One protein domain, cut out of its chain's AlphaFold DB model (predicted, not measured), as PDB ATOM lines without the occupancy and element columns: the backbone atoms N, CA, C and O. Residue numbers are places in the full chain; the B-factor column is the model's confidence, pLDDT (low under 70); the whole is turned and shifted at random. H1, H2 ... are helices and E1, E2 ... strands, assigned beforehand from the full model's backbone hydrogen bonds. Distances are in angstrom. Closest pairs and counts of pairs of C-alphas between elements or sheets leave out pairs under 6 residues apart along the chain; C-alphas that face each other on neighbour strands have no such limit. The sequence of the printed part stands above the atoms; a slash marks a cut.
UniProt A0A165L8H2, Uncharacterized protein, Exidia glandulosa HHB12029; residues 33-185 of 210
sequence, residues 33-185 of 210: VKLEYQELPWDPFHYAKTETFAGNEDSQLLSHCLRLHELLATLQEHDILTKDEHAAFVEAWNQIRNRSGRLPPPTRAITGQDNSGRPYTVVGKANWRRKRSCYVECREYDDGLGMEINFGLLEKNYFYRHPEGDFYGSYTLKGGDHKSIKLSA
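AT A GLANCE: This is residues 33 to 185 of the 210 residues of an uncharacterized protein of Exidia glandulosa HHB12029 (UniProt A0A165L8H2). A seven-stranded sheet, curled like part of a barrel, has a helical hairpin, H1 and H2, packed across one face; no named helix covers the other. The 153 printed residues run H1, H2, then E1 to E7, a meander, each strand the antiparallel neighbour of the one before. The class is mixed, in two layers, helices on one face of a sheet. The whole is compact, radius of gyration of the C-alphas 15.1 A, spans 38 by 33 by 27 A.

IN THESE COORDINATES: Residues 33 to 60 hold no named element. H1, residues 61 to 78, begins at C-alpha 61 (-12.287, 3.479, 23.018); H2 is residues 83 to 100; each is 25.6 A long. The strands are E1, 111 to 113; E2, 119 to 127, 21.6 A, bending by 70 degrees at 124; E3, 135 to 141; E4, 147 to 154, 22.3 A; E5, 157 to 161; E6, 167 to 172; and E7, 178 to 183, ending at C-alpha 183 (8.551, 5.852, 29.040).

HOW THE PARTS SIT: The twisted sheet has edge strands E1 and E7. N to O pairs within hydrogen-bond range include 112 to 120 in E1 and E2, 2.9 A; 121 to 140 in E2 and E3, 2.8 A; 137 to 150 in E3 and E4, 2.8 A; 151 to 159 in E4 and E5, 2.8 A; 160 to 168 in E5 and E6, 2.8 A; and 181 to 169 in E6 and E7, 2.8 A. H1 is on the sheet at a height of 9.1 A, across the strands, its closest C-alphas to E7 those of Gln 76 and Ile 181, 6.7 A. H2 is on the same face, height 12.7 A; the C-alphas of Ser 100 and Cys 138 of E3 are its closest there, 6.7 A. H1 and H2 touch at a steep tilt of 41 degrees, opposite ways, closest at the C-alphas of His 64 and Ala 92, 5.0 A. In both helices every O i to N i+4 pair is within hydrogen-bond range.

THE WHOLE: The C-alphas of Pro 41 and Asp 143, the two farthest apart, are 44.8 A apart. The printed part has no cut, and no link is long. Residues 129 to 133 and 184 to 185 have pLDDT under 70.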
ATOM      1  N   VAL A  33      -2.957   7.060  41.679       88.38
ATOM      2  CA  VAL A  33      -2.752   8.367  41.044       88.38
ATOM      3  C   VAL A  33      -4.097   8.908  40.566       88.38
ATOM      4  O   VAL A  33      -4.797   8.259  39.791       88.38
ATOM      5  N   LYS A  34      -4.463  10.098  41.051       90.75
ATOM      6  CA  LYS A  34      -5.701  10.794  40.679       90.75
ATOM      7  C   LYS A  34      -5.375  11.937  39.739       90.75
ATOM      8  O   LYS A  34      -4.604  12.836  40.080       90.75
ATOM      9  N   LEU A  35      -5.995  11.911  38.571       93.06
ATOM     10  CA  LEU A  35      -5.841  12.934  37.548       93.06
ATOM     11  C   LEU A  35      -6.906  14.017  37.718       93.06
ATOM     12  O   LEU A  35      -8.048  13.727  38.064       93.06
ATOM     13  N   GLU A  36      -6.546  15.268  37.434       92.94
ATOM     14  CA  GLU A  36      -7.396  16.454  37.625       92.94
ATOM     15  C   GLU A  36      -8.806  16.263  37.046       92.94
ATOM     16  O   GLU A  36      -9.807  16.565  37.696       92.94
ATOM     17  N   TYR A  37      -8.898  15.708  35.836       90.31
ATOM     18  CA  TYR A  37     -10.169  15.559  35.133       90.31
ATOM     19  C   TYR A  37     -11.123  14.534  35.755       90.31
ATOM     20  O   TYR A  37     -12.300  14.526  35.398       90.31
ATOM     21  N   GLN A  38     -10.636  13.655  36.637       91.62
ATOM     22  CA  GLN A  38     -11.459  12.665  37.341       91.62
ATOM     23  C   GLN A  38     -12.227  13.296  38.513       91.62
ATOM     24  O   GLN A  38     -13.219  12.736  38.963       91.62
ATOM     25  N   GLU A  39     -11.790  14.469  38.976       87.56
ATOM     26  CA  GLU A  39     -12.321  15.161  40.159       87.56
ATOM     27  C   GLU A  39     -13.108  16.429  39.789       87.56
ATOM     28  O   GLU A  39     -13.520  17.197  40.659       87.56
ATOM     29  N   LEU A  40     -13.308  16.685  38.493       86.69
ATOM     30  CA  LEU A  40     -14.102  17.823  38.046       86.69
ATOM     31  C   LEU A  40     -15.565  17.658  38.494       86.69
ATOM     32  O   LEU A  40     -16.111  16.557  38.416       86.69
ATOM     33  N   PRO A  41     -16.255  18.750  38.878       87.12
ATOM     34  CA  PRO A  41     -17.655  18.686  39.314       87.12
ATOM     35  C   PRO A  41     -18.638  18.364  38.172       87.12
ATOM     36  O   PRO A  41     -19.847  18.312  38.374       87.12
ATOM     37  N   TRP A  42     -18.129  18.178  36.957       88.12
ATOM     38  CA  TRP A  42     -18.866  17.833  35.751       88.12
ATOM     39  C   TRP A  42     -18.057  16.800  34.967       88.12
ATOM     40  O   TRP A  42     -16.832  16.821  35.012       88.12
ATOM     41  N   ASP A  43     -18.730  15.925  34.217       88.31
ATOM     42  CA  ASP A  43     -18.063  14.919  33.388       88.31
ATOM     43  C   ASP A  43     -17.533  15.556  32.091       88.31
ATOM     44  O   ASP A  43     -18.320  15.857  31.180       88.31
ATOM     45  N   PRO A  44     -16.206  15.739  31.942       87.81
ATOM     46  CA  PRO A  44     -15.651  16.333  30.741       87.81
ATOM     47  C   PRO A  44     -15.792  15.444  29.506       87.81
ATOM     48  O   PRO A  44     -15.584  15.925  28.392       87.81
ATOM     49  N   PHE A  45     -16.170  14.189  29.674       90.44
ATOM     50  CA  PHE A  45     -16.246  13.208  28.612       90.44
ATOM     51  C   PHE A  45     -17.679  12.793  28.288       90.44
ATOM     52  O   PHE A  45     -17.861  11.935  27.431       90.44
ATOM     53  N   HIS A  46     -18.689  13.430  28.897       87.75
ATOM     54  CA  HIS A  46     -20.099  13.049  28.772       87.75
ATOM     55  C   HIS A  46     -20.528  12.741  27.327       87.75
ATOM     56  O   HIS A  46     -21.036  11.661  27.051       87.75
ATOM     57  N   TYR A  47     -20.253  13.650  26.386       83.38
ATOM     58  CA  TYR A  47     -20.591  13.441  24.973       83.38
ATOM     59  C   TYR A  47     -19.692  12.418  24.278       83.38
ATOM     60  O   TYR A  47     -20.140  11.696  23.399       83.38
ATOM     61  N   ALA A  48     -18.417  12.353  24.661       86.81
ATOM     62  CA  ALA A  48     -17.459  11.461  24.025       86.81
ATOM     63  C   ALA A  48     -17.745   9.977  24.329       86.81
ATOM     64  O   ALA A  48     -17.443   9.115  23.507       86.81
ATOM     65  N   LYS A  49     -18.392   9.697  25.467       87.88
ATOM     66  CA  LYS A  49     -18.813   8.354  25.902       87.88
ATOM     67  C   LYS A  49     -19.894   7.710  25.030       87.88
ATOM     68  O   LYS A  49     -20.114   6.515  25.163       87.88
ATOM     69  N   THR A  50     -20.584   8.472  24.183       86.94
ATOM     70  CA  THR A  50     -21.699   7.969  23.357       86.94
ATOM     71  C   THR A  50     -21.441   8.083  21.854       86.94
ATOM     72  O   THR A  50     -22.336   7.836  21.050       86.94
ATOM     73  N   GLU A  51     -20.259   8.548  21.456       87.75
ATOM     74  CA  GLU A  51     -19.936   8.794  20.050       87.75
ATOM     75  C   GLU A  51     -19.486   7.505  19.370       87.75
ATOM     76  O   GLU A  51     -18.597   6.811  19.861       87.75
ATOM     77  N   THR A  52     -20.059   7.226  18.204       90.31
ATOM     78  CA  THR A  52     -19.770   6.030  17.416       90.31
ATOM     79  C   THR A  52     -19.073   6.404  16.113       90.31
ATOM     80  O   THR A  52     -19.419   7.377  15.441       90.31
ATOM     81  N   PHE A  53     -18.047   5.635  15.769       91.25
ATOM     82  CA  PHE A  53     -17.289   5.731  14.524       91.25
ATOM     83  C   PHE A  53     -16.531   4.415  14.305       91.25
ATOM     84  O   PHE A  53     -16.488   3.575  15.205       91.25
ATOM     85  N   ALA A  54     -15.940   4.224  13.124       92.81
ATOM     86  CA  ALA A  54     -15.167   3.020  12.823       92.81
ATOM     87  C   ALA A  54     -14.010   2.844  13.828       92.81
ATOM     88  O   ALA A  54     -13.226   3.767  14.045       92.81
ATOM     89  N   GLY A  55     -13.947   1.689  14.493       91.31
ATOM     90  CA  GLY A  55     -13.032   1.439  15.614       91.31
ATOM     91  C   GLY A  55     -13.618   1.701  17.012       91.31
ATOM     92  O   GLY A  55     -13.069   1.216  18.003       91.31
ATOM     93  N   ASN A  56     -14.737   2.418  17.122       94.25
ATOM     94  CA  ASN A  56     -15.418   2.745  18.380       94.25
ATOM     95  C   ASN A  56     -16.926   2.440  18.317       94.25
ATOM     96  O   ASN A  56     -17.754   3.223  18.781       94.25
ATOM     97  N   GLU A  57     -17.303   1.321  17.702       94.12
ATOM     98  CA  GLU A  57     -18.708   0.950  17.498       94.12
ATOM     99  C   GLU A  57     -19.447   0.664  18.820       94.12
ATOM    100  O   GLU A  57     -20.634   0.950  18.950       94.12
ATOM    101  N   ASP A  58     -18.729   0.159  19.822       93.62
ATOM    102  CA  ASP A  58     -19.213  -0.143  21.177       93.62
ATOM    103  C   ASP A  58     -19.026   1.016  22.177       93.62
ATOM    104  O   ASP A  58     -19.307   0.871  23.368       93.62
ATOM    105  N   SER A  59     -18.535   2.168  21.704       92.25
ATOM    106  CA  SER A  59     -18.233   3.352  22.518       92.25
ATOM    107  C   SER A  59     -17.206   3.136  23.650       92.25
ATOM    108  O   SER A  59     -17.172   3.918  24.601       92.25
ATOM    109  N   GLN A  60     -16.346   2.110  23.570       94.06
ATOM    110  CA  GLN A  60     -15.376   1.791  24.633       94.06
ATOM    111  C   GLN A  60     -13.980   2.406  24.457       94.06
ATOM    112  O   GLN A  60     -13.195   2.401  25.406       94.06
ATOM    113  N   LEU A  61     -13.639   2.968  23.289       93.62
ATOM    114  CA  LEU A  61     -12.287   3.479  23.018       93.62
ATOM    115  C   LEU A  61     -11.849   4.518  24.056       93.62
ATOM    116  O   LEU A  61     -10.748   4.428  24.590       93.62
ATOM    117  N   LEU A  62     -12.731   5.458  24.403       93.12
ATOM    118  CA  LEU A  62     -12.422   6.486  25.395       93.12
ATOM    119  C   LEU A  62     -12.119   5.893  26.776       93.12
ATOM    120  O   LEU A  62     -11.181   6.338  27.430       93.12
ATOM    121  N   SER A  63     -12.875   4.882  27.211       94.38
ATOM    122  CA  SER A  63     -12.648   4.204  28.491       94.38
ATOM    123  C   SER A  63     -11.258   3.568  28.542       94.38
ATOM    124  O   SER A  63     -10.540   3.745  29.528       94.38
ATOM    125  N   HIS A  64     -10.840   2.903  27.460       95.88
ATOM    126  CA  HIS A  64      -9.489   2.352  27.354       95.88
ATOM    127  C   HIS A  64      -8.421   3.451  27.379       95.88
ATOM    128  O   HIS A  64      -7.426   3.304  28.083       95.88
ATOM    129  N   CYS A  65      -8.634   4.577  26.689       94.31
ATOM    130  CA  CYS A  65      -7.690   5.699  26.690       94.31
ATOM    131  C   CYS A  65      -7.547   6.347  28.067       94.31
ATOM    132  O   CYS A  65      -6.431   6.627  28.495       94.31
ATOM    133  N   LEU A  66      -8.657   6.559  28.778       94.75
ATOM    134  CA  LEU A  66      -8.635   7.090  30.140       94.75
ATOM    135  C   LEU A  66      -7.892   6.146  31.088       94.75
ATOM    136  O   LEU A  66      -7.109   6.613  31.915       94.75
ATOM    137  N   ARG A  67      -8.111   4.832  30.944       95.50
ATOM    138  CA  ARG A  67      -7.426   3.818  31.747       95.50
ATOM    139  C   ARG A  67      -5.931   3.768  31.445       95.50
ATOM    140  O   ARG A  67      -5.140   3.752  32.380       95.50
ATOM    141  N   LEU A  68      -5.539   3.779  30.172       94.94
ATOM    142  CA  LEU A  68      -4.128   3.772  29.790       94.94
ATOM    143  C   LEU A  68      -3.416   5.044  30.261       94.94
ATOM    144  O   LEU A  68      -2.329   4.957  30.817       94.94
ATOM    145  N   HIS A  69      -4.038   6.212  30.100       94.94
ATOM    146  CA  HIS A  69      -3.478   7.486  30.550       94.94
ATOM    147  C   HIS A  69      -3.234   7.517  32.067       94.94
ATOM    148  O   HIS A  69      -2.180   7.951  32.522       94.94
ATOM    149  N   GLU A  70      -4.180   6.998  32.849       94.62
ATOM    150  CA  GLU A  70      -4.006   6.825  34.289       94.62
ATOM    151  C   GLU A  70      -2.873   5.851  34.626       94.62
ATOM    152  O   GLU A  70      -2.052   6.160  35.477       94.62
ATOM    153  N   LEU A  71      -2.791   4.701  33.950       92.94
ATOM    154  CA  LEU A  71      -1.730   3.719  34.190       92.94
ATOM    155  C   LEU A  71      -0.342   4.256  33.815       92.94
ATOM    156  O   LEU A  71       0.622   3.986  34.526       92.94
ATOM    157  N   LEU A  72      -0.238   5.053  32.748       92.25
ATOM    158  CA  LEU A  72       0.992   5.759  32.384       92.25
ATOM    159  C   LEU A  72       1.405   6.754  33.478       92.25
ATOM    160  O   LEU A  72       2.580   6.813  33.833       92.25
ATOM    161  N   ALA A  73       0.451   7.499  34.044       91.31
ATOM    162  CA  ALA A  73       0.714   8.393  35.168       91.31
ATOM    163  C   ALA A  73       1.109   7.616  36.438       91.31
ATOM    164  O   ALA A  73       2.073   7.984  37.097       91.31
ATOM    165  N   THR A  74       0.435   6.504  36.750       90.12
ATOM    166  CA  THR A  74       0.801   5.609  37.861       90.12
ATOM    167  C   THR A  74       2.227   5.095  37.724       90.12
ATOM    168  O   THR A  74       2.990   5.166  38.682       90.12
ATOM    169  N   LEU A  75       2.602   4.611  36.539       87.69
ATOM    170  CA  LEU A  75       3.956   4.141  36.270       87.69
ATOM    171  C   LEU A  75       4.983   5.276  36.393       87.69
ATOM    172  O   LEU A  75       6.058   5.058  36.932       87.69
ATOM    173  N   GLN A  76       4.652   6.489  35.948       86.62
ATOM    174  CA  GLN A  76       5.536   7.653  36.062       86.62
ATOM    175  C   GLN A  76       5.744   8.114  37.516       86.62
ATOM    176  O   GLN A  76       6.835   8.564  37.855       86.62
ATOM    177  N   GLU A  77       4.708   8.046  38.354       86.94
ATOM    178  CA  GLU A  77       4.756   8.539  39.737       86.94
ATOM    179  C   GLU A  77       5.322   7.514  40.721       86.94
ATOM    180  O   GLU A  77       5.966   7.895  41.696       86.94
ATOM    181  N   HIS A  78       5.087   6.225  40.473       84.75
ATOM    182  CA  HIS A  78       5.492   5.147  41.378       84.75
ATOM    183  C   HIS A  78       6.624   4.270  40.831       84.75
ATOM    184  O   HIS A  78       7.002   3.312  41.492       84.75
ATOM    185  N   ASP A  79       7.119   4.544  39.622       80.62
ATOM    186  CA  ASP A  79       8.160   3.795  38.890       80.62
ATOM    187  C   ASP A  79       7.856   2.298  38.619       80.62
ATOM    188  O   ASP A  79       8.617   1.625  37.924       80.62
ATOM    189  N   ILE A  80       6.733   1.762  39.109       80.81
ATOM    190  CA  ILE A  80       6.327   0.361  38.939       80.81
ATOM    191  C   ILE A  80       4.807   0.236  38.791       80.81
ATOM    192  O   ILE A  80       4.045   1.005  39.378       80.81
ATOM    193  N   LEU A  81       4.346  -0.763  38.036       83.19
ATOM    194  CA  LEU A  81       2.953  -1.218  38.033       83.19
ATOM    195  C   LEU A  81       2.842  -2.533  38.807       83.19
ATOM    196  O   LEU A  81       3.687  -3.413  38.663       83.19
ATOM    197  N   THR A  82       1.773  -2.690  39.583       84.50
ATOM    198  CA  THR A  82       1.401  -4.003  40.127       84.50
ATOM    199  C   THR A  82       1.063  -4.978  38.993       84.50
ATOM    200  O   THR A  82       0.787  -4.570  37.862       84.50
ATOM    201  N   LYS A  83       1.025  -6.282  39.290       83.38
ATOM    202  CA  LYS A  83       0.688  -7.318  38.299       83.38
ATOM    203  C   LYS A  83      -0.660  -7.062  37.609       83.38
ATOM    204  O   LYS A  83      -0.750  -7.155  36.386       83.38
ATOM    205  N   ASP A  84      -1.679  -6.685  38.379       88.12
ATOM    206  CA  ASP A  84      -3.021  -6.408  37.858       88.12
ATOM    207  C   ASP A  84      -3.056  -5.123  37.016       88.12
ATOM    208  O   ASP A  84      -3.718  -5.059  35.980       88.12
ATOM    209  N   GLU A  85      -2.307  -4.092  37.416       86.94
ATOM    210  CA  GLU A  85      -2.181  -2.854  36.642       86.94
ATOM    211  C   GLU A  85      -1.411  -3.060  35.342       86.94
ATOM    212  O   GLU A  85      -1.786  -2.486  34.320       86.94
ATOM    213  N   HIS A  86      -0.376  -3.899  35.354       86.12
ATOM    214  CA  HIS A  86       0.352  -4.276  34.151       86.12
ATOM    215  C   HIS A  86      -0.549  -5.052  33.180       86.12
ATOM    216  O   HIS A  86      -0.593  -4.739  31.991       86.12
ATOM    217  N   ALA A  87      -1.336  -6.014  33.675       82.06
ATOM    218  CA  ALA A  87      -2.322  -6.715  32.853       82.06
ATOM    219  C   ALA A  87      -3.343  -5.737  32.240       82.06
ATOM    220  O   ALA A  87      -3.579  -5.763  31.030       82.06
ATOM    221  N   ALA A  88      -3.871  -4.809  33.046       90.75
ATOM    222  CA  ALA A  88      -4.786  -3.770  32.576       90.75
ATOM    223  C   ALA A  88      -4.134  -2.808  31.564       90.75
ATOM    224  O   ALA A  88      -4.810  -2.326  30.655       90.75
ATOM    225  N   PHE A  89      -2.834  -2.526  31.702       92.19
ATOM    226  CA  PHE A  89      -2.070  -1.703  30.762       92.19
ATOM    227  C   PHE A  89      -2.001  -2.375  29.395       92.19
ATOM    228  O   PHE A  89      -2.369  -1.772  28.385       92.19
ATOM    229  N   VAL A  90      -1.568  -3.638  29.373       88.38
ATOM    230  CA  VAL A  90      -1.437  -4.432  28.148       88.38
ATOM    231  C   VAL A  90      -2.792  -4.579  27.463       88.38
ATOM    232  O   VAL A  90      -2.898  -4.378  26.253       88.38
ATOM    233  N   GLU A  91      -3.846  -4.871  28.227       92.44
ATOM    234  CA  GLU A  91      -5.209  -4.954  27.704       92.44
ATOM    235  C   GLU A  91      -5.658  -3.627  27.081       92.44
ATOM    236  O   GLU A  91      -6.054  -3.596  25.912       92.44
ATOM    237  N   ALA A  92      -5.563  -2.520  27.826       94.88
ATOM    238  CA  ALA A  92      -5.996  -1.209  27.353       94.88
ATOM    239  C   ALA A  92      -5.232  -0.782  26.094       94.88
ATOM    240  O   ALA A  92      -5.850  -0.329  25.127       94.88
ATOM    241  N   TRP A  93      -3.909  -0.971  26.069       93.75
ATOM    242  CA  TRP A  93      -3.085  -0.648  24.907       93.75
ATOM    243  C   TRP A  93      -3.440  -1.501  23.685       93.75
ATOM    244  O   TRP A  93      -3.601  -0.963  22.589       93.75
ATOM    245  N   ASN A  94      -3.632  -2.810  23.855       91.50
ATOM    246  CA  ASN A  94      -4.029  -3.688  22.756       91.50
ATOM    247  C   ASN A  94      -5.389  -3.292  22.176       91.50
ATOM    248  O   ASN A  94      -5.544  -3.233  20.953       91.50
ATOM    249  N   GLN A  95      -6.358  -2.964  23.034       95.19
ATOM    250  CA  GLN A  95      -7.664  -2.466  22.603       95.19
ATOM    251  C   GLN A  95      -7.526  -1.164  21.815       95.19
ATOM    252  O   GLN A  95      -8.050  -1.051  20.707       95.19
ATOM    253  N   ILE A  96      -6.766  -0.207  22.345       94.12
ATOM    254  CA  ILE A  96      -6.466   1.062  21.685       94.12
ATOM    255  C   ILE A  96      -5.842   0.838  20.307       94.12
ATOM    256  O   ILE A  96      -6.355   1.359  19.316       94.12
ATOM    257  N   ARG A  97      -4.781   0.035  20.219       93.31
ATOM    258  CA  ARG A  97      -4.056  -0.234  18.973       93.31
ATOM    259  C   ARG A  97      -4.967  -0.859  17.918       93.31
ATOM    260  O   ARG A  97      -5.054  -0.351  16.802       93.31
ATOM    261  N   ASN A  98      -5.696  -1.912  18.285       94.00
ATOM    262  CA  ASN A  98      -6.581  -2.642  17.372       94.00
ATOM    263  C   ASN A  98      -7.732  -1.768  16.851       94.00
ATOM    264  O   ASN A  98      -8.174  -1.905  15.710       94.00
ATOM    265  N   ARG A  99      -8.243  -0.864  17.690       94.88
ATOM    266  CA  ARG A  99      -9.317   0.071  17.331       94.88
ATOM    267  C   ARG A  99      -8.809   1.217  16.466       94.88
ATOM    268  O   ARG A  99      -9.470   1.582  15.499       94.88
ATOM    269  N   SER A 100      -7.622   1.731  16.771       92.88
ATOM    270  CA  SER A 100      -7.021   2.858  16.054       92.88
ATOM    271  C   SER A 100      -6.676   2.514  14.604       92.88
ATOM    272  O   SER A 100      -6.818   3.353  13.719       92.88
ATOM    273  N   GLY A 101      -6.333   1.253  14.322       91.25
ATOM    274  CA  GLY A 101      -6.128   0.771  12.950       91.25
ATOM    275  C   GLY A 101      -7.390   0.767  12.071       91.25
ATOM    276  O   GLY A 101      -7.286   0.579  10.864       91.25
ATOM    277  N   ARG A 102      -8.582   0.972  12.650       94.44
ATOM    278  CA  ARG A 102      -9.868   1.024  11.932       94.44
ATOM    279  C   ARG A 102     -10.437   2.438  11.823       94.44
ATOM    280  O   ARG A 102     -11.571   2.596  11.372       94.44
ATOM    281  N   LEU A 103      -9.695   3.453  12.265       94.25
ATOM    282  CA  LEU A 103     -10.175   4.829  12.228       94.25
ATOM    283  C   LEU A 103     -10.453   5.269  10.791       94.25
ATOM    284  O   LEU A 103      -9.705   4.908   9.880       94.25
ATOM    285  N   PRO A 104     -11.501   6.080  10.574       92.88
ATOM    286  CA  PRO A 104     -11.759   6.621   9.255       92.88
ATOM    287  C   PRO A 104     -10.608   7.550   8.834       92.88
ATOM    288  O   PRO A 104     -10.016   8.221   9.692       92.88
ATOM    289  N   PRO A 105     -10.312   7.642   7.527       92.75
ATOM    290  CA  PRO A 105      -9.362   8.625   7.032       92.75
ATOM    291  C   PRO A 105      -9.856  10.043   7.358       92.75
ATOM    292  O   PRO A 105     -11.071  10.283   7.432       92.75
ATOM    293  N   PRO A 106      -8.947  11.012   7.557       90.94
ATOM    294  CA  PRO A 106      -9.353  12.384   7.811       90.94
ATOM    295  C   PRO A 106     -10.109  12.960   6.603       90.94
ATOM    296  O   PRO A 106      -9.829  12.647   5.450       90.94
ATOM    297  N   THR A 107     -11.065  13.859   6.858       88.19
ATOM    298  CA  THR A 107     -11.891  14.488   5.804       88.19
ATOM    299  C   THR A 107     -11.097  15.368   4.838       88.19
ATOM    300  O   THR A 107     -11.587  15.718   3.766       88.19
ATOM    301  N   ARG A 108      -9.888  15.767   5.233       88.25
ATOM    302  CA  ARG A 108      -8.908  16.502   4.434       88.25
ATOM    303  C   ARG A 108      -7.545  15.883   4.699       88.25
ATOM    304  O   ARG A 108      -7.329  15.376   5.797       88.25
ATOM    305  N   ALA A 109      -6.637  15.963   3.731       91.06
ATOM    306  CA  ALA A 109      -5.245  15.599   3.966       91.06
ATOM    307  C   ALA A 109      -4.680  16.463   5.106       91.06
ATOM    308  O   ALA A 109      -4.862  17.682   5.113       91.06
ATOM    309  N   ILE A 110      -4.051  15.819   6.086       93.06
ATOM    310  CA  ILE A 110      -3.397  16.476   7.217       93.06
ATOM    311  C   ILE A 110      -1.983  15.914   7.288       93.06
ATOM    312  O   ILE A 110      -1.808  14.712   7.485       93.06
ATOM    313  N   THR A 111      -0.999  16.791   7.158       92.88
ATOM    314  CA  THR A 111       0.425  16.490   7.315       92.88
ATOM    315  C   THR A 111       0.996  17.346   8.440       92.88
ATOM    316  O   THR A 111       0.439  18.395   8.774       92.88
ATOM    317  N   GLY A 112       2.091  16.906   9.043       90.50
ATOM    318  CA  GLY A 112       2.776  17.634  10.106       90.50
ATOM    319  C   GLY A 112       4.228  17.202  10.236       90.50
ATOM    320  O   GLY A 112       4.732  16.464   9.393       90.50
ATOM    321  N   GLN A 113       4.892  17.684  11.282       88.50
ATOM    322  CA  GLN A 113       6.249  17.287  11.647       88.50
ATOM    323  C   GLN A 113       6.321  17.012  13.151       88.50
ATOM    324  O   GLN A 113       5.619  17.662  13.930       88.50
ATOM    325  N   ASP A 114       7.135  16.037  13.560       82.44
ATOM    326  CA  ASP A 114       7.450  15.813  14.974       82.44
ATOM    327  C   ASP A 114       8.441  16.868  15.509       82.44
ATOM    328  O   ASP A 114       8.924  17.743  14.787       82.44
ATOM    329  N   ASN A 115       8.794  16.767  16.794       73.81
ATOM    330  CA  ASN A 115       9.759  17.677  17.427       73.81
ATOM    331  C   ASN A 115      11.189  17.564  16.858       73.81
ATOM    332  O   ASN A 115      12.016  18.434  17.129       73.81
ATOM    333  N   SER A 116      11.487  16.507  16.101       78.81
ATOM    334  CA  SER A 116      12.764  16.290  15.412       78.81
ATOM    335  C   SER A 116      12.722  16.768  13.954       78.81
ATOM    336  O   SER A 116      13.709  16.627  13.236       78.81
ATOM    337  N   GLY A 117      11.591  17.327  13.503       81.75
ATOM    338  CA  GLY A 117      11.371  17.763  12.126       81.75
ATOM    339  C   GLY A 117      11.012  16.632  11.157       81.75
ATOM    340  O   GLY A 117      10.975  16.871   9.949       81.75
ATOM    341  N   ARG A 118      10.745  15.413  11.643       84.00
ATOM    342  CA  ARG A 118      10.349  14.277  10.802       84.00
ATOM    343  C   ARG A 118       8.913  14.467  10.318       84.00
ATOM    344  O   ARG A 118       8.023  14.629  11.157       84.00
ATOM    345  N   PRO A 119       8.669  14.470   8.998       90.44
ATOM    346  CA  PRO A 119       7.332  14.643   8.462       90.44
ATOM    347  C   PRO A 119       6.474  13.398   8.692       90.44
ATOM    348  O   PRO A 119       6.949  12.263   8.621       90.44
ATOM    349  N   TYR A 120       5.193  13.631   8.955       93.00
ATOM    350  CA  TYR A 120       4.188  12.585   9.062       93.00
ATOM    351  C   TYR A 120       2.896  12.980   8.347       93.00
ATOM    352  O   TYR A 120       2.535  14.160   8.247       93.00
ATOM    353  N   THR A 121       2.136  11.966   7.953       94.62
ATOM    354  CA  THR A 121       0.784  12.086   7.411       94.62
ATOM    355  C   THR A 121      -0.222  11.447   8.363       94.62
ATOM    356  O   THR A 121      -0.018  10.349   8.872       94.62
ATOM    357  N   VAL A 122      -1.341  12.123   8.632       95.06
ATOM    358  CA  VAL A 122      -2.435  11.536   9.418       95.06
ATOM    359  C   VAL A 122      -3.251  10.615   8.515       95.06
ATOM    360  O   VAL A 122      -3.927  11.078   7.597       95.06
ATOM    361  N   VAL A 123      -3.227   9.318   8.810       95.12
ATOM    362  CA  VAL A 123      -3.892   8.273   8.013       95.12
ATOM    363  C   VAL A 123      -5.241   7.843   8.589       95.12
ATOM    364  O   VAL A 123      -6.100   7.357   7.861       95.12
ATOM    365  N   GLY A 124      -5.471   8.089   9.879       95.19
ATOM    366  CA  GLY A 124      -6.744   7.822  10.547       95.19
ATOM    367  C   GLY A 124      -7.025   8.871  11.614       95.19
ATOM    368  O   GLY A 124      -6.120   9.260  12.350       95.19
ATOM    369  N   LYS A 125      -8.261   9.372  11.696       92.94
ATOM    370  CA  LYS A 125      -8.612  10.416  12.665       92.94
ATOM    371  C   LYS A 125     -10.077  10.387  13.067       92.94
ATOM    372  O   LYS A 125     -10.965  10.409  12.221       92.94
ATOM    373  N   ALA A 126     -10.326  10.498  14.368       91.38
ATOM    374  CA  ALA A 126     -11.643  10.811  14.903       91.38
ATOM    375  C   ALA A 126     -11.542  11.939  15.936       91.38
ATOM    376  O   ALA A 126     -10.712  11.906  16.843       91.38
ATOM    377  N   ASN A 127     -12.406  12.949  15.797       86.50
ATOM    378  CA  ASN A 127     -12.586  13.983  16.812       86.50
ATOM    379  C   ASN A 127     -13.925  13.747  17.501       86.50
ATOM    380  O   ASN A 127     -14.948  13.607  16.826       86.50
ATOM    381  N   TRP A 128     -13.947  13.802  18.828       82.38
ATOM    382  CA  TRP A 128     -15.210  13.815  19.553       82.38
ATOM    383  C   TRP A 128     -15.857  15.202  19.399       82.38
ATOM    384  O   TRP A 128     -15.290  16.221  19.800       82.38
ATOM    385  N   ARG A 129     -17.043  15.253  18.770       62.34
ATOM    386  CA  ARG A 129     -17.601  16.417  18.038       62.34
ATOM    387  C   ARG A 129     -17.690  17.745  18.800       62.34
ATOM    388  O   ARG A 129     -17.833  18.789  18.168       62.34
ATOM    389  N   ARG A 130     -17.631  17.748  20.134       57.81
ATOM    390  CA  ARG A 130     -17.826  18.956  20.960       57.81
ATOM    391  C   ARG A 130     -16.592  19.447  21.708       57.81
ATOM    392  O   ARG A 130     -16.622  20.563  22.220       57.81
ATOM    393  N   LYS A 131     -15.499  18.682  21.755       58.19
ATOM    394  CA  LYS A 131     -14.275  19.100  22.449       58.19
ATOM    395  C   LYS A 131     -13.088  19.036  21.506       58.19
ATOM    396  O   LYS A 131     -12.601  17.960  21.196       58.19
ATOM    397  N   ARG A 132     -12.582  20.211  21.105       55.75
ATOM    398  CA  ARG A 132     -11.391  20.360  20.239       55.75
ATOM    399  C   ARG A 132     -10.130  19.674  20.790       55.75
ATOM    400  O   ARG A 132      -9.165  19.516  20.049       55.75
ATOM    401  N   SER A 133     -10.142  19.307  22.067       68.00
ATOM    402  CA  SER A 133      -9.050  18.654  22.777       68.00
ATOM    403  C   SER A 133      -9.187  17.135  22.906       68.00
ATOM    404  O   SER A 133      -8.192  16.501  23.235       68.00
ATOM    405  N   CYS A 134     -10.367  16.558  22.637       87.19
ATOM    406  CA  CYS A 134     -10.570  15.114  22.702       87.19
ATOM    407  C   CYS A 134     -10.532  14.531  21.285       87.19
ATOM    408  O   CYS A 134     -11.434  14.795  20.477       87.19
ATOM    409  N   TYR A 135      -9.499  13.756  20.965       90.88
ATOM    410  CA  TYR A 135      -9.304  13.161  19.642       90.88
ATOM    411  C   TYR A 135      -8.416  11.915  19.689       90.88
ATOM    412  O   TYR A 135      -7.665  11.706  20.641       90.88
ATOM    413  N   VAL A 136      -8.485  11.126  18.622       92.94
ATOM    414  CA  VAL A 136      -7.513  10.082  18.292       92.94
ATOM    415  C   VAL A 136      -7.014  10.278  16.866       92.94
ATOM    416  O   VAL A 136      -7.799  10.573  15.960       92.94
ATOM    417  N   GLU A 137      -5.709  10.124  16.675       94.62
ATOM    418  CA  GLU A 137      -5.014  10.219  15.395       94.62
ATOM    419  C   GLU A 137      -4.033   9.052  15.227       94.62
ATOM    420  O   GLU A 137      -3.259   8.752  16.132       94.62
ATOM    421  N   CYS A 138      -4.031   8.443  14.044       94.88
ATOM    422  CA  CYS A 138      -2.963   7.574  13.558       94.88
ATOM    423  C   CYS A 138      -2.113   8.366  12.570       94.88
ATOM    424  O   CYS A 138      -2.648   8.931  11.609       94.88
ATOM    425  N   ARG A 139      -0.806   8.407  12.809       94.44
ATOM    426  CA  ARG A 139       0.175   9.136  12.004       94.44
ATOM    427  C   ARG A 139       1.170   8.149  11.428       94.44
ATOM    428  O   ARG A 139       1.696   7.324  12.165       94.44
ATOM    429  N   GLU A 140       1.411   8.239  10.136       94.44
ATOM    430  CA  GLU A 140       2.431   7.470   9.434       94.44
ATOM    431  C   GLU A 140       3.582   8.410   9.085       94.44
ATOM    432  O   GLU A 140       3.343   9.499   8.559       94.44
ATOM    433  N   TYR A 141       4.805   8.022   9.435       90.00
ATOM    434  CA  TYR A 141       6.000   8.804   9.129       90.00
ATOM    435  C   TYR A 141       6.522   8.475   7.729       90.00
ATOM    436  O   TYR A 141       6.623   7.304   7.356       90.00
ATOM    437  N   ASP A 142       6.887   9.508   6.967       87.56
ATOM    438  CA  ASP A 142       7.260   9.366   5.551       87.56
ATOM    439  C   ASP A 142       8.594   8.615   5.355       87.56
ATOM    440  O   ASP A 142       8.872   8.089   4.277       87.56
ATOM    441  N   ASP A 143       9.431   8.557   6.394       85.44
ATOM    442  CA  ASP A 143      10.705   7.830   6.423       85.44
ATOM    443  C   ASP A 143      10.543   6.321   6.695       85.44
ATOM    444  O   ASP A 143      11.533   5.587   6.736       85.44
ATOM    445  N   GLY A 144       9.304   5.841   6.859       82.50
ATOM    446  CA  GLY A 144       8.999   4.436   7.106       82.50
ATOM    447  C   GLY A 144       9.220   3.986   8.551       82.50
ATOM    448  O   GLY A 144       9.215   2.781   8.806       82.50
ATOM    449  N   LEU A 145       9.381   4.914   9.506       82.88
ATOM    450  CA  LEU A 145       9.562   4.602  10.931       82.88
ATOM    451  C   LEU A 145       8.394   3.795  11.524       82.88
ATOM    452  O   LEU A 145       8.559   3.057  12.495       82.88
ATOM    453  N   GLY A 146       7.210   3.931  10.929       86.50
ATOM    454  CA  GLY A 146       6.000   3.212  11.295       86.50
ATOM    455  C   GLY A 146       4.879   4.151  11.723       86.50
ATOM    456  O   GLY A 146       4.827   5.319  11.331       86.50
ATOM    457  N   MET A 147       3.954   3.614  12.520       89.44
ATOM    458  CA  MET A 147       2.725   4.301  12.901       89.44
ATOM    459  C   MET A 147       2.766   4.786  14.352       89.44
ATOM    460  O   MET A 147       2.952   3.998  15.278       89.44
ATOM    461  N   GLU A 148       2.516   6.077  14.548       92.88
ATOM    462  CA  GLU A 148       2.234   6.671  15.850       92.88
ATOM    463  C   GLU A 148       0.729   6.717  16.090       92.88
ATOM    464  O   GLU A 148      -0.049   7.090  15.209       92.88
ATOM    465  N   ILE A 149       0.320   6.381  17.313       93.38
ATOM    466  CA  ILE A 149      -1.064   6.550  17.757       93.38
ATOM    467  C   ILE A 149      -1.088   7.637  18.823       93.38
ATOM    468  O   ILE A 149      -0.485   7.475  19.885       93.38
ATOM    469  N   ASN A 150      -1.779   8.735  18.533       92.69
ATOM    470  CA  ASN A 150      -1.877   9.908  19.389       92.69
ATOM    471  C   ASN A 150      -3.308  10.100  19.899       92.69
ATOM    472  O   ASN A 150      -4.262  10.115  19.120       92.69
ATOM    473  N   PHE A 151      -3.439  10.285  21.208       92.69
ATOM    474  CA  PHE A 151      -4.690  10.560  21.892       92.69
ATOM    475  C   PHE A 151      -4.616  11.866  22.672       92.69
ATOM    476  O   PHE A 151      -3.868  11.986  23.642       92.69
ATOM    477  N   GLY A 152      -5.482  12.812  22.315       91.12
ATOM    478  CA  GLY A 152      -5.804  13.956  23.163       91.12
ATOM    479  C   GLY A 152      -7.057  13.667  23.979       91.12
ATOM    480  O   GLY A 152      -8.062  13.244  23.414       91.12
ATOM    481  N   LEU A 153      -7.024  13.908  25.291       89.25
ATOM    482  CA  LEU A 153      -8.201  13.855  26.167       89.25
ATOM    483  C   LEU A 153      -8.695  15.276  26.474       89.25
ATOM    484  O   LEU A 153      -9.866  15.609  26.282       89.25
ATOM    485  N   LEU A 154      -7.777  16.122  26.948       87.50
ATOM    486  CA  LEU A 154      -7.964  17.542  27.255       87.50
ATOM    487  C   LEU A 154      -6.696  18.315  26.854       87.50
ATOM    488  O   LEU A 154      -5.679  17.711  26.546       87.50
ATOM    489  N   GLU A 155      -6.726  19.651  26.878       81.81
ATOM    490  CA  GLU A 155      -5.606  20.500  26.410       81.81
ATOM    491  C   GLU A 155      -4.247  20.128  27.033       81.81
ATOM    492  O   GLU A 155      -3.229  20.146  26.353       81.81
ATOM    493  N   LYS A 156      -4.251  19.743  28.313       83.88
ATOM    494  CA  LYS A 156      -3.063  19.356  29.090       83.88
ATOM    495  C   LYS A 156      -2.928  17.848  29.334       83.88
ATOM    496  O   LYS A 156      -2.004  17.432  30.025       83.88
ATOM    497  N   ASN A 157      -3.869  17.050  28.829       89.25
ATOM    498  CA  ASN A 157      -3.941  15.614  29.091       89.25
ATOM    499  C   ASN A 157      -3.973  14.868  27.763       89.25
ATOM    500  O   ASN A 157      -4.995  14.871  27.069       89.25
ATOM    501  N   TYR A 158      -2.846  14.275  27.401       91.62
ATOM    502  CA  TYR A 158      -2.672  13.553  26.150       91.62
ATOM    503  C   TYR A 158      -1.565  12.517  26.299       91.62
ATOM    504  O   TYR A 158      -0.695  12.634  27.160       91.62
ATOM    505  N   PHE A 159      -1.569  11.519  25.430       92.94
ATOM    506  CA  PHE A 159      -0.455  10.597  25.292       92.94
ATOM    507  C   PHE A 159      -0.358  10.119  23.850       92.94
ATOM    508  O   PHE A 159      -1.339  10.119  23.106       92.94
ATOM    509  N   TYR A 160       0.826   9.692  23.452       92.19
ATOM    510  CA  TYR A 160       1.052   9.036  22.183       92.19
ATOM    511  C   TYR A 160       2.111   7.953  22.324       92.19
ATOM    512  O   TYR A 160       2.944   7.973  23.233       92.19
ATOM    513  N   ARG A 161       2.049   6.980  21.422       89.44
ATOM    514  CA  ARG A 161       3.039   5.918  21.304       89.44
ATOM    515  C   ARG A 161       3.853   6.153  20.044       89.44
ATOM    516  O   ARG A 161       3.308   6.022  18.952       89.44
ATOM    517  N   HIS A 162       5.127   6.488  20.211       87.88
ATOM    518  CA  HIS A 162       6.057   6.663  19.104       87.88
ATOM    519  C   HIS A 162       6.380   5.302  18.457       87.88
ATOM    520  O   HIS A 162       6.440   4.301  19.189       87.88
ATOM    521  N   PRO A 163       6.614   5.225  17.133       84.56
ATOM    522  CA  PRO A 163       6.848   3.949  16.455       84.56
ATOM    523  C   PRO A 163       8.124   3.239  16.928       84.56
ATOM    524  O   PRO A 163       8.161   2.014  16.980       84.56
ATOM    525  N   GLU A 164       9.133   3.999  17.367       81.88
ATOM    526  CA  GLU A 164      10.388   3.479  17.950       81.88
ATOM    527  C   GLU A 164      10.188   2.749  19.280       81.88
ATOM    528  O   GLU A 164      11.096   2.099  19.790       81.88
ATOM    529  N   GLY A 165       8.992   2.842  19.849       74.81
ATOM    530  CA  GLY A 165       8.658   2.090  21.030       74.81
ATOM    531  C   GLY A 165       8.729   2.895  22.323       74.81
ATOM    532  O   GLY A 165       8.873   2.306  23.392       74.81
ATOM    533  N   ASP A 166       8.453   4.193  22.287       82.25
ATOM    534  CA  ASP A 166       8.376   5.019  23.495       82.25
ATOM    535  C   ASP A 166       6.969   5.606  23.685       82.25
ATOM    536  O   ASP A 166       6.310   6.005  22.724       82.25
ATOM    537  N   PHE A 167       6.466   5.619  24.921       85.62
ATOM    538  CA  PHE A 167       5.268   6.390  25.264       85.62
ATOM    539  C   PHE A 167       5.666   7.794  25.684       85.62
ATOM    540  O   PHE A 167       6.559   7.981  26.508       85.62
ATOM    541  N   TYR A 168       4.934   8.767  25.171       88.56
ATOM    542  CA  TYR A 168       5.075  10.170  25.511       88.56
ATOM    543  C   TYR A 168       3.717  10.742  25.876       88.56
ATOM    544  O   TYR A 168       2.682  10.234  25.449       88.56
ATOM    545  N   GLY A 169       3.694  11.825  26.637       88.94
ATOM    546  CA  GLY A 169       2.434  12.457  26.978       88.94
ATOM    547  C   GLY A 169       2.559  13.507  28.053       88.94
ATOM    548  O   GLY A 169       3.643  13.982  28.382       88.94
ATOM    549  N   SER A 170       1.413  13.857  28.603       90.88
ATOM    550  CA  SER A 170       1.270  14.868  29.626       90.88
ATOM    551  C   SER A 170      -0.008  14.622  30.404       90.88
ATOM    552  O   SER A 170      -1.025  14.281  29.805       90.88
ATOM    553  N   TYR A 171       0.031  14.871  31.706       91.19
ATOM    554  CA  TYR A 171      -1.114  14.767  32.597       91.19
ATOM    555  C   TYR A 171      -1.081  15.858  33.666       91.19
ATOM    556  O   TYR A 171      -0.033  16.412  33.996       91.19
ATOM    557  N   THR A 172      -2.249  16.166  34.221       91.00
ATOM    558  CA  THR A 172      -2.364  17.028  35.402       91.00
ATOM    559  C   THR A 172      -2.844  16.191  36.581       91.00
ATOM    560  O   THR A 172      -3.881  15.530  36.489       91.00
ATOM    561  N   LEU A 173      -2.111  16.221  37.689       91.25
ATOM    562  CA  LEU A 173      -2.497  15.589  38.945       91.25
ATOM    563  C   LEU A 173      -3.634  16.350  39.630       91.25
ATOM    564  O   LEU A 173      -3.853  17.548  39.417       91.25
ATOM    565  N   LYS A 174      -4.332  15.660  40.533       87.19
ATOM    566  CA  LYS A 174      -5.203  16.310  41.511       87.19
ATOM    567  C   LYS A 174      -4.396  17.354  42.297       87.19
ATOM    568  O   LYS A 174      -3.392  17.029  42.917       87.19
ATOM    569  N   GLY A 175      -4.854  18.605  42.270       84.38
ATOM    570  CA  GLY A 175      -4.132  19.756  42.831       84.38
ATOM    571  C   GLY A 175      -3.538  20.691  41.775       84.38
ATOM    572  O   GLY A 175      -3.128  21.795  42.118       84.38
ATOM    573  N   GLY A 176      -3.560  20.296  40.497       84.69
ATOM    574  CA  GLY A 176      -3.185  21.155  39.371       84.69
ATOM    575  C   GLY A 176      -1.717  21.063  38.956       84.69
ATOM    576  O   GLY A 176      -1.316  21.774  38.034       84.69
ATOM    577  N   ASP A 177      -0.927  20.196  39.599       87.81
ATOM    578  CA  ASP A 177       0.461  19.951  39.207       87.81
ATOM    579  C   ASP A 177       0.519  19.238  37.852       87.81
ATOM    580  O   ASP A 177      -0.174  18.246  37.620       87.81
ATOM    581  N   HIS A 178       1.316  19.778  36.938       89.50
ATOM    582  CA  HIS A 178       1.341  19.376  35.542       89.50
ATOM    583  C   HIS A 178       2.654  18.678  35.214       89.50
ATOM    584  O   HIS A 178       3.729  19.239  35.418       89.50
ATOM    585  N   LYS A 179       2.561  17.469  34.662       85.94
ATOM    586  CA  LYS A 179       3.701  16.580  34.446       85.94
ATOM    587  C   LYS A 179       3.699  16.008  33.035       85.94
ATOM    588  O   LYS A 179       2.649  15.814  32.429       85.94
ATOM    589  N   SER A 180       4.892  15.720  32.523       84.94
ATOM    590  CA  SER A 180       5.092  15.042  31.235       84.94
ATOM    591  C   SER A 180       5.414  13.561  31.442       84.94
ATOM    592  O   SER A 180       6.048  13.194  32.427       84.94
ATOM    593  N   ILE A 181       4.987  12.718  30.503       81.81
ATOM    594  CA  ILE A 181       5.278  11.279  30.451       81.81
ATOM    595  C   ILE A 181       6.349  11.059  29.389       81.81
ATOM    596  O   ILE A 181       6.199  11.533  28.261       81.81
ATOM    597  N   LYS A 182       7.390  10.297  29.731       82.06
ATOM    598  CA  LYS A 182       8.306   9.674  28.769       82.06
ATOM    599  C   LYS A 182       8.718   8.304  29.303       82.06
ATOM    600  O   LYS A 182       9.447   8.231  30.286       82.06
ATOM    601  N   LEU A 183       8.268   7.235  28.651       71.69
ATOM    602  CA  LEU A 183       8.551   5.852  29.040       71.69
ATOM    603  C   LEU A 183       9.140   5.093  27.852       71.69
ATOM    604  O   LEU A 183       8.456   4.907  26.841       71.69
ATOM    605  N   SER A 184      10.396   4.668  27.981       66.50
ATOM    606  CA  SER A 184      11.111   3.949  26.928       66.50
ATOM    607  C   SER A 184      10.825   2.449  26.911       66.50
ATOM    608  O   SER A 184      10.646   1.849  27.969       66.50
ATOM    609  N   ALA A 185      10.824   1.824  25.725       53.31
ATOM    610  CA  ALA A 185      10.694   0.360  25.593       53.31
ATOM    611  C   ALA A 185      11.895  -0.428  26.147       53.31
ATOM    612  O   ALA A 185      11.738  -1.582  26.534       53.31
TER     613      ALA A 185